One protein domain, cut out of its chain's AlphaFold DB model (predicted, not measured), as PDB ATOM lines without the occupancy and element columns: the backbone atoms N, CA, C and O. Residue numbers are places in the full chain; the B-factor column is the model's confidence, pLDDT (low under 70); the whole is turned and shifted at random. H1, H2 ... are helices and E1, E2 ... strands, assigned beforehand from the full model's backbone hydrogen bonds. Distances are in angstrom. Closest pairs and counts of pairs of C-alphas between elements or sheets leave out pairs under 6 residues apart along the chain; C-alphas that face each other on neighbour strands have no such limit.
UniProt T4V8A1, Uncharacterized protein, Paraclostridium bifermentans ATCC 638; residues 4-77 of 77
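What this domain is: This is residues 4 to 77 of the 77 residues of an uncharacterized protein of Paraclostridium bifermentans ATCC 638 (UniProt T4V8A1). One strongly twisted sheet of four strands is built on a long hairpin, E2 and E3, both of whose strands bend; short strands E1 and E4 run along its two edges, and one short helix, H1, grazes the sheet. A long loop, residues 57 to 73, leads from E3 round to E4. The printed part has 74 residues, in the order H1, E1, E2, E3, E4; the sheet's order is E1, E3, E2, E4, mixed. The class is mostly strand, with under half of the residues in named elements. The whole is only just compact, close to loose, with a radius of gyration of the C-alphas of 13.3 A and spans of 36 by 27 by 24 A.

How they stand to each other: H1, residues 4 to 10, is on the sheet but only grazes it, with residues 6 to 10; each of its O i to N i+4 pairs is within hydrogen-bond range. Edge strand E1, residues 18 to 22, is parallel to E3, residues 47 to 56, at 43 degrees, with N 20 and O 52 at 2.8 A. E2, residues 34 to 44, forms an antiparallel hairpin with E3 at 160 degrees, with N 53 and O 38 at 2.8 A. E2 bends by 63 degrees at residue 39 and E3 by 55 degrees at residue 50. Edge strand E4, residues 74 to 76, is parallel to E2 at 23 degrees, with N 39 and O 75 at 2.9 A. H1 and E2 are near each other, with 6 pairs of C-alphas within 10 A. E1 and E4 are apart.

Where its parts are: H1 begins at C-alpha 4 (34.989, 17.359, 1.272) and measures 10.3 A. E1 is 12.9 A long, E2 26.2 A and E3 26.9 A. E4, 7.0 A, ends at C-alpha 76 (32.484, 36.278, 7.853).

The domain as a whole: The C-alphas farthest apart, Phe 45 and His 68, are 40.0 A apart. The printed part has no cut. The links E1 to E2 and E3 to E4 are long. Residues 24 to 29 have pLDDT under 70.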
ATOM      1  N   GLY A   4      35.243  16.813   2.612       97.56
ATOM      2  CA  GLY A   4      34.989  17.359   1.272       97.56
ATOM      3  C   GLY A   4      34.334  18.740   1.337       97.56
ATOM      4  O   GLY A   4      34.820  19.678   0.716       97.56
ATOM      5  N   ARG A   5      33.315  18.878   2.194       96.12
ATOM      6  CA  ARG A   5      32.621  20.145   2.431       96.12
ATOM      7  C   ARG A   5      33.538  21.202   3.042       96.12
ATOM      8  O   ARG A   5      33.557  22.329   2.568       96.12
ATOM      9  N   LEU A   6      34.351  20.823   4.030       95.31
ATOM     10  CA  LEU A   6      35.351  21.719   4.618       95.31
ATOM     11  C   LEU A   6      36.278  22.301   3.544       95.31
ATOM     12  O   LEU A   6      36.446  23.513   3.482       95.31
ATOM     13  N   LYS A   7      36.829  21.451   2.665       95.25
ATOM     14  CA  LYS A   7      37.708  21.891   1.572       95.25
ATOM     15  C   LYS A   7      37.021  22.875   0.632       95.25
ATOM     16  O   LYS A   7      37.648  23.840   0.224       95.25
ATOM     17  N   GLU A   8      35.752  22.648   0.299       96.94
ATOM     18  CA  GLU A   8      34.981  23.573  -0.538       96.94
ATOM     19  C   GLU A   8      34.795  24.942   0.122       96.94
ATOM     20  O   GLU A   8      34.917  25.957  -0.558       96.94
ATOM     21  N   LEU A   9      34.509  24.971   1.427       95.12
ATOM     22  CA  LEU A   9      34.254  26.205   2.173       95.12
ATOM     23  C   LEU A   9      35.512  27.065   2.347       95.12
ATOM     24  O   LEU A   9      35.403  28.289   2.393       95.12
ATOM     25  N   ILE A  10      36.691  26.441   2.426       93.44
ATOM     26  CA  ILE A  10      37.971  27.137   2.641       93.44
ATOM     27  C   ILE A  10      38.815  27.293   1.371       93.44
ATOM     28  O   ILE A  10      39.917  27.818   1.448       93.44
ATOM     29  N   LYS A  11      38.326  26.851   0.206       94.88
ATOM     30  CA  LYS A  11      39.118  26.798  -1.041       94.88
ATOM     31  C   LYS A  11      39.672  28.153  -1.506       94.88
ATOM     32  O   LYS A  11      40.640  28.175  -2.254       94.88
ATOM     33  N   ASP A  12      39.003  29.245  -1.132       93.12
ATOM     34  CA  ASP A  12      39.323  30.614  -1.555       93.12
ATOM     35  C   ASP A  12      40.070  31.396  -0.454       93.12
ATOM     36  O   ASP A  12      40.250  32.609  -0.565       93.12
ATOM     37  N   ILE A  13      40.446  30.727   0.641       92.75
ATOM     38  CA  ILE A  13      41.215  31.316   1.741       92.75
ATOM     39  C   ILE A  13      42.702  31.175   1.413       92.75
ATOM     40  O   ILE A  13      43.125  30.142   0.904       92.75
ATOM     41  N   ASP A  14      43.473  32.227   1.681       93.50
ATOM     42  CA  ASP A  14      44.920  32.244   1.459       93.50
ATOM     43  C   ASP A  14      45.626  31.182   2.328       93.50
ATOM     44  O   ASP A  14      45.285  31.003   3.500       93.50
ATOM     45  N   ASP A  15      46.597  30.476   1.740       92.62
ATOM     46  CA  ASP A  15      47.321  29.363   2.366       92.62
ATOM     47  C   ASP A  15      48.137  29.789   3.604       92.62
ATOM     48  O   ASP A  15      48.460  28.941   4.437       92.62
ATOM     49  N   ASP A  16      48.467  31.080   3.742       93.56
ATOM     50  CA  ASP A  16      49.210  31.631   4.889       93.56
ATOM     51  C   ASP A  16      48.290  32.065   6.053       93.56
ATOM     52  O   ASP A  16      48.748  32.560   7.084       93.56
ATOM     53  N   VAL A  17      46.968  31.895   5.921       94.56
ATOM     54  CA  VAL A  17      46.012  32.237   6.983       94.56
ATOM     55  C   VAL A  17      46.018  31.176   8.080       94.56
ATOM     56  O   VAL A  17      45.805  29.986   7.848       94.56
ATOM     57  N   GLU A  18      46.180  31.626   9.322       94.81
ATOM     58  CA  GLU A  18      46.175  30.735  10.476       94.81
ATOM     59  C   GLU A  18      44.800  30.104  10.724       94.81
ATOM     60  O   GLU A  18      43.764  30.778  10.716       94.81
ATOM     61  N   ILE A  19      44.804  28.813  11.060       94.06
ATOM     62  CA  ILE A  19      43.612  28.080  11.485       94.06
ATOM     63  C   ILE A  19      43.648  27.888  12.999       94.06
ATOM     64  O   ILE A  19      44.563  27.279  13.553       94.06
ATOM     65  N   HIS A  20      42.596  28.351  13.662       92.81
ATOM     66  CA  HIS A  20      42.370  28.207  15.093       92.81
ATOM     67  C   HIS A  20      41.194  27.262  15.321       92.81
ATOM     68  O   HIS A  20      40.169  27.357  14.651       92.81
ATOM     69  N   ILE A  21      41.306  26.351  16.286       89.69
ATOM     70  CA  ILE A  21      40.218  25.426  16.626       89.69
ATOM     71  C   ILE A  21      39.632  25.854  17.962       89.69
ATOM     72  O   ILE A  21      40.283  25.735  19.003       89.69
ATOM     73  N   ARG A  22      38.384  26.324  17.952       88.19
ATOM     74  CA  ARG A  22      37.633  26.589  19.178       88.19
ATOM     75  C   ARG A  22      36.975  25.287  19.607       88.19
ATOM     76  O   ARG A  22      35.818  25.028  19.301       88.19
ATOM     77  N   ASN A  23      37.751  24.446  20.279       74.38
ATOM     78  CA  ASN A  23      37.239  23.196  20.812       74.38
ATOM     79  C   ASN A  23      36.572  23.435  22.171       74.38
ATOM     80  O   ASN A  23      37.083  24.185  23.004       74.38
ATOM     81  N   SER A  24      35.463  22.750  22.406       65.56
ATOM     82  CA  SER A  24      34.939  22.532  23.741       65.56
ATOM     83  C   SER A  24      35.058  21.060  24.042       65.56
ATOM     84  O   SER A  24      34.422  20.214  23.420       65.56
ATOM     85  N   VAL A  25      35.936  20.760  24.987       62.59
ATOM     86  CA  VAL A  25      35.966  19.442  25.596       62.59
ATOM     87  C   VAL A  25      34.733  19.392  26.484       62.59
ATOM     88  O   VAL A  25      34.690  20.065  27.517       62.59
ATOM     89  N   ASN A  26      33.710  18.637  26.084       60.97
ATOM     90  CA  ASN A  26      32.629  18.364  27.019       60.97
ATOM     91  C   ASN A  26      33.204  17.597  28.232       60.97
ATOM     92  O   ASN A  26      34.264  16.972  28.120       60.97
ATOM     93  N   PRO A  27      32.558  17.629  29.409       60.34
ATOM     94  CA  PRO A  27      33.099  17.010  30.625       60.34
ATOM     95  C   PRO A  27      33.433  15.513  30.491       60.34
ATOM     96  O   PRO A  27      34.163  14.968  31.316       60.34
ATOM     97  N   CYS A  28      32.904  14.850  29.460       69.44
ATOM     98  CA  CYS A  28      33.148  13.447  29.145       69.44
ATOM     99  C   CYS A  28      34.368  13.218  28.235       69.44
ATOM    100  O   CYS A  28      34.720  12.067  27.995       69.44
ATOM    101  N   GLY A  29      35.023  14.272  27.739       64.56
ATOM    102  CA  GLY A  29      36.193  14.157  26.868       64.56
ATOM    103  C   GLY A  29      35.867  13.770  25.422       64.56
ATOM    104  O   GLY A  29      36.755  13.303  24.711       64.56
ATOM    105  N   ASN A  30      34.611  13.912  24.985       72.31
ATOM    106  CA  ASN A  30      34.210  13.463  23.654       72.31
ATOM    107  C   ASN A  30      34.700  14.420  22.559       72.31
ATOM    108  O   ASN A  30      34.851  15.622  22.767       72.31
ATOM    109  N   ILE A  31      34.903  13.861  21.366       79.69
ATOM    110  CA  ILE A  31      35.144  14.625  20.141       79.69
ATOM    111  C   ILE A  31      33.823  15.282  19.731       79.69
ATOM    112  O   ILE A  31      32.840  14.578  19.497       79.69
ATOM    113  N   SER A  32      33.811  16.609  19.628       84.50
ATOM    114  CA  SER A  32      32.654  17.367  19.142       84.50
ATOM    115  C   SER A  32      32.728  17.574  17.628       84.50
ATOM    116  O   SER A  32      33.811  17.699  17.047       84.50
ATOM    117  N   GLU A  33      31.566  17.601  16.979       87.94
ATOM    118  CA  GLU A  33      31.468  17.822  15.539       87.94
ATOM    119  C   GLU A  33      31.768  19.289  15.190       87.94
ATOM    120  O   GLU A  33      31.431  20.207  15.939       87.94
ATOM    121  N   LEU A  34      32.456  19.509  14.063       91.75
ATOM    122  CA  LEU A  34      32.640  20.837  13.473       91.75
ATOM    123  C   LEU A  34      31.318  21.293  12.849       91.75
ATOM    124  O   LEU A  34      30.843  20.637  11.915       91.75
ATOM    125  N   GLU A  35      30.801  22.423  13.324       93.25
ATOM    126  CA  GLU A  35      29.504  22.979  12.920       93.25
ATOM    127  C   GLU A  35      29.645  24.245  12.067       93.25
ATOM    128  O   GLU A  35      28.896  24.438  11.115       93.25
ATOM    129  N   GLN A  36      30.619  25.111  12.373       94.62
ATOM    130  CA  GLN A  36      30.738  26.421  11.725       94.62
ATOM    131  C   GLN A  36      32.197  26.837  11.535       94.62
ATOM    132  O   GLN A  36      33.030  26.692  12.430       94.62
ATOM    133  N   ILE A  37      32.492  27.408  10.374       95.19
ATOM    134  CA  ILE A  37      33.765  28.037  10.033       95.19
ATOM    135  C   ILE A  37      33.566  29.550  10.097       95.19
ATOM    136  O   ILE A  37      32.651  30.091   9.485       95.19
ATOM    137  N   GLU A  38      34.419  30.243  10.837       95.25
ATOM    138  CA  GLU A  38      34.368  31.695  11.007       95.25
ATOM    139  C   GLU A  38      35.642  32.319  10.437       95.25
ATOM    140  O   GLU A  38      36.735  32.057  10.930       95.25
ATOM    141  N   ILE A  39      35.508  33.142   9.399       95.06
ATOM    142  CA  ILE A  39      36.611  33.943   8.859       95.06
ATOM    143  C   ILE A  39      36.616  35.270   9.610       95.06
ATOM    144  O   ILE A  39      35.637  36.012   9.554       95.06
ATOM    145  N   THR A  40      37.704  35.556  10.320       94.75
ATOM    146  CA  THR A  40      37.815  36.735  11.186       94.75
ATOM    147  C   THR A  40      39.276  37.187  11.310       94.75
ATOM    148  O   THR A  40      40.129  36.833  10.495       94.75
ATOM    149  N   SER A  41      39.582  38.013  12.309       94.56
ATOM    150  CA  SER A  41      40.947  38.383  12.671       94.56
ATOM    151  C   SER A  41      41.117  38.457  14.184       94.56
ATOM    152  O   SER A  41      40.210  38.878  14.902       94.56
ATOM    153  N   TYR A  42      42.302  38.108  14.676       91.81
ATOM    154  CA  TYR A  42      42.704  38.437  16.042       91.81
ATOM    155  C   TYR A  42      43.638  39.648  16.044       91.81
ATOM    156  O   TYR A  42      44.203  40.031  15.020       91.81
ATOM    157  N   GLN A  43      43.780  40.285  17.206       93.31
ATOM    158  CA  GLN A  43      44.684  41.415  17.385       93.31
ATOM    159  C   GLN A  43      45.793  41.067  18.364       93.31
ATOM    160  O   GLN A  43      45.527  40.619  19.477       93.31
ATOM    161  N   MET A  44      47.033  41.342  17.966       90.69
ATOM    162  CA  MET A  44      48.198  41.261  18.838       90.69
ATOM    163  C   MET A  44      49.028  42.534  18.665       90.69
ATOM    164  O   MET A  44      49.362  42.914  17.545       90.69
ATOM    165  N   PHE A  45      49.316  43.231  19.770       89.94
ATOM    166  CA  PHE A  45      50.069  44.497  19.773       89.94
ATOM    167  C   PHE A  45      49.565  45.541  18.751       89.94
ATOM    168  O   PHE A  45      50.351  46.186  18.063       89.94
ATOM    169  N   GLY A  46      48.242  45.700  18.625       92.06
ATOM    170  CA  GLY A  46      47.620  46.675  17.714       92.06
ATOM    171  C   GLY A  46      47.615  46.279  16.232       92.06
ATOM    172  O   GLY A  46      47.051  47.005  15.417       92.06
ATOM    173  N   THR A  47      48.187  45.126  15.879       92.75
ATOM    174  CA  THR A  47      48.146  44.575  14.519       92.75
ATOM    175  C   THR A  47      47.033  43.536  14.417       92.75
ATOM    176  O   THR A  47      46.887  42.704  15.315       92.75
ATOM    177  N   LYS A  48      46.231  43.601  13.346       94.06
ATOM    178  CA  LYS A  48      45.210  42.597  13.015       94.06
ATOM    179  C   LYS A  48      45.819  41.503  12.145       94.06
ATOM    180  O   LYS A  48      46.429  41.818  11.128       94.06
ATOM    181  N   PHE A  49      45.582  40.253  12.513       93.81
ATOM    182  CA  PHE A  49      46.018  39.075  11.772       93.81
ATOM    183  C   PHE A  49      44.784  38.293  11.314       93.81
ATOM    184  O   PHE A  49      43.961  37.950  12.168       93.81
ATOM    185  N   PRO A  50      44.601  38.061  10.000       94.25
ATOM    186  CA  PRO A  50      43.484  37.270   9.501       94.25
ATOM    187  C   PRO A  50      43.614  35.824   9.979       94.25
ATOM    188  O   PRO A  50      44.713  35.275  10.042       94.25
ATOM    189  N   CYS A  51      42.490  35.206  10.316       95.25
ATOM    190  CA  CYS A  51      42.452  33.813  10.725       95.25
ATOM    191  C   CYS A  51      41.112  33.153  10.393       95.25
ATOM    192  O   CYS A  51      40.088  33.808  10.177       95.25
ATOM    193  N   VAL A  52      41.128  31.825  10.391       96.06
ATOM    194  CA  VAL A  52      39.937  30.984  10.309       96.06
ATOM    195  C   VAL A  52      39.738  30.291  11.643       96.06
ATOM    196  O   VAL A  52      40.643  29.630  12.144       96.06
ATOM    197  N   VAL A  53      38.546  30.400  12.216       94.44
ATOM    198  CA  VAL A  53      38.173  29.713  13.451       94.44
ATOM    199  C   VAL A  53      37.219  28.564  13.131       94.44
ATOM    200  O   VAL A  53      36.128  28.770  12.603       94.44
ATOM    201  N   LEU A  54      37.623  27.342  13.472       93.81
ATOM    202  CA  LEU A  54      36.804  26.135  13.386       93.81
ATOM    203  C   LEU A  54      36.028  25.964  14.696       93.81
ATOM    204  O   LEU A  54      36.624  25.691  15.742       93.81
ATOM    205  N   ASN A  55      34.708  26.140  14.646       92.94
ATOM    206  CA  ASN A  55      33.823  26.112  15.806       92.94
ATOM    207  C   ASN A  55      33.061  24.781  15.915       92.94
ATOM    208  O   ASN A  55      32.331  24.396  14.998       92.94
ATOM    209  N   THR A  56      33.193  24.096  17.053       90.25
ATOM    210  CA  THR A  56      32.475  22.845  17.340       90.25
ATOM    211  C   THR A  56      31.136  23.057  18.059       90.25
ATOM    212  O   THR A  56      30.871  24.119  18.620       90.25
ATOM    213  N   SER A  57      30.274  22.043  18.069       80.62
ATOM    214  CA  SER A  57      28.923  22.110  18.657       80.62
ATOM    215  C   SER A  57      28.866  22.586  20.118       80.62
ATOM    216  O   SER A  57      27.904  23.238  20.516       80.62
ATOM    217  N   ASP A  58      29.907  22.319  20.905       74.56
ATOM    218  CA  ASP A  58      29.947  22.633  22.336       74.56
ATOM    219  C   ASP A  58      30.700  23.942  22.666       74.56
ATOM    220  O   ASP A  58      30.997  24.187  23.838       74.56
ATOM    221  N   THR A  59      31.072  24.786  21.687       71.88
ATOM    222  CA  THR A  59      31.912  25.969  21.984       71.88
ATOM    223  C   THR A  59      31.271  26.951  22.974       71.88
ATOM    224  O   THR A  59      30.057  27.119  23.032       71.88
ATOM    225  N   SER A  60      32.109  27.705  23.694       74.38
ATOM    226  CA  SER A  60      31.661  28.811  24.553       74.38
ATOM    227  C   SER A  60      31.024  29.984  23.791       74.38
ATOM    228  O   SER A  60      30.425  30.861  24.416       74.38
ATOM    229  N   LYS A  61      31.145  30.031  22.455       82.44
ATOM    230  CA  LYS A  61      30.522  31.050  21.605       82.44
ATOM    231  C   LYS A  61      29.193  30.521  21.073       82.44
ATOM    232  O   LYS A  61      29.097  29.401  20.581       82.44
ATOM    233  N   ARG A  62      28.163  31.367  21.099       86.06
ATOM    234  CA  ARG A  62      26.900  31.069  20.421       86.06
ATOM    235  C   ARG A  62      27.120  31.094  18.904       86.06
ATOM    236  O   ARG A  62      27.470  32.141  18.363       86.06
ATOM    237  N   LEU A  63      26.923  29.952  18.250       91.69
ATOM    238  CA  LEU A  63      27.029  29.826  16.794       91.69
ATOM    239  C   LEU A  63      25.839  30.486  16.094       91.69
ATOM    240  O   LEU A  63      24.743  30.572  16.659       91.69
ATOM    241  N   GLN A  64      26.071  30.962  14.872       93.00
ATOM    242  CA  GLN A  64      25.022  31.588  14.064       93.00
ATOM    243  C   GLN A  64      24.117  30.531  13.428       93.00
ATOM    244  O   GLN A  64      24.610  29.529  12.906       93.00
ATOM    245  N   LEU A  65      22.810  30.792  13.469       93.81
ATOM    246  CA  LEU A  65      21.772  29.962  12.869       93.81
ATOM    247  C   LEU A  65      21.114  30.713  11.710       93.81
ATOM    248  O   LEU A  65      21.037  31.943  11.744       93.81
ATOM    249  N   ASP A  66      20.626  29.976  10.721       93.56
ATOM    250  CA  ASP A  66      19.792  30.511   9.652       93.56
ATOM    251  C   ASP A  66      18.314  30.664  10.079       93.56
ATOM    252  O   ASP A  66      17.938  30.465  11.240       93.56
ATOM    253  N   GLU A  67      17.452  31.041   9.132       94.38
ATOM    254  CA  GLU A  67      16.009  31.209   9.357       94.38
ATOM    255  C   GLU A  67      15.261  29.899   9.665       94.38
ATOM    256  O   GLU A  67      14.135  29.931  10.166       94.38
ATOM    257  N   HIS A  68      15.894  28.752   9.415       93.75
ATOM    258  CA  HIS A  68      15.384  27.414   9.692       93.75
ATOM    259  C   HIS A  68      15.973  26.802  10.970       93.75
ATOM    260  O   HIS A  68      15.665  25.655  11.297       93.75
ATOM    261  N   ALA A  69      16.738  27.586  11.738       90.31
ATOM    262  CA  ALA A  69      17.445  27.159  12.940       90.31
ATOM    263  C   ALA A  69      18.539  26.100  12.689       90.31
ATOM    264  O   ALA A  69      18.878  25.345  13.603       90.31
ATOM    265  N   GLU A  70      19.127  26.075  11.491       90.88
ATOM    266  CA  GLU A  70      20.302  25.264  11.158       90.88
ATOM    267  C   GLU A  70      21.594  26.087  11.290       90.88
ATOM    268  O   GLU A  70      21.590  27.308  11.127       90.88
ATOM    269  N   TYR A  71      22.722  25.441  11.615       92.12
ATOM    270  CA  TYR A  71      24.008  26.137  11.715       92.12
ATOM    271  C   TYR A  71      24.469  26.644  10.350       92.12
ATOM    272  O   TYR A  71      24.606  25.881   9.395       92.12
ATOM    273  N   ILE A  72      24.799  27.935  10.278       94.56
ATOM    274  CA  ILE A  72      25.440  28.498   9.090       94.56
ATOM    275  C   ILE A  72      26.864  27.942   9.017       94.56
ATOM    276  O   ILE A  72      27.677  28.199   9.903       94.56
ATOM    277  N   GLU A  73      27.196  27.200   7.966       94.81
ATOM    278  CA  GLU A  73      28.491  26.511   7.883       94.81
ATOM    279  C   GLU A  73      29.690  27.464   7.747       94.81
ATOM    280  O   GLU A  73      30.799  27.116   8.152       94.81
ATOM    281  N   LEU A  74      29.487  28.653   7.168       95.31
ATOM    282  CA  LEU A  74      30.529  29.654   6.944       95.31
ATOM    283  C   LEU A  74      30.021  31.058   7.265       95.31
ATOM    284  O   LEU A  74      29.077  31.543   6.643       95.31
ATOM    285  N   VAL A  75      30.704  31.736   8.180       94.88
ATOM    286  CA  VAL A  75      30.422  33.119   8.571       94.88
ATOM    287  C   VAL A  75      31.658  33.992   8.369       94.88
ATOM    288  O   VAL A  75      32.792  33.517   8.464       94.88
ATOM    289  N   LYS A  76      31.435  35.271   8.059       91.62
ATOM    290  CA  LYS A  76      32.484  36.278   7.853       91.62
ATOM    291  C   LYS A  76      32.196  37.461   8.769       91.62
ATOM    292  O   LYS A  76      31.068  37.953   8.742       91.62
ATOM    293  N   ASP A  77      33.189  37.858   9.556       80.19
ATOM    294  CA  ASP A  77      33.120  38.962  10.527       80.19
ATOM    295  C   ASP A  77      33.920  40.189  10.053       80.19
ATOM    296  O   ASP A  77      34.950  39.998   9.359       80.19
TER     297      ASP A  77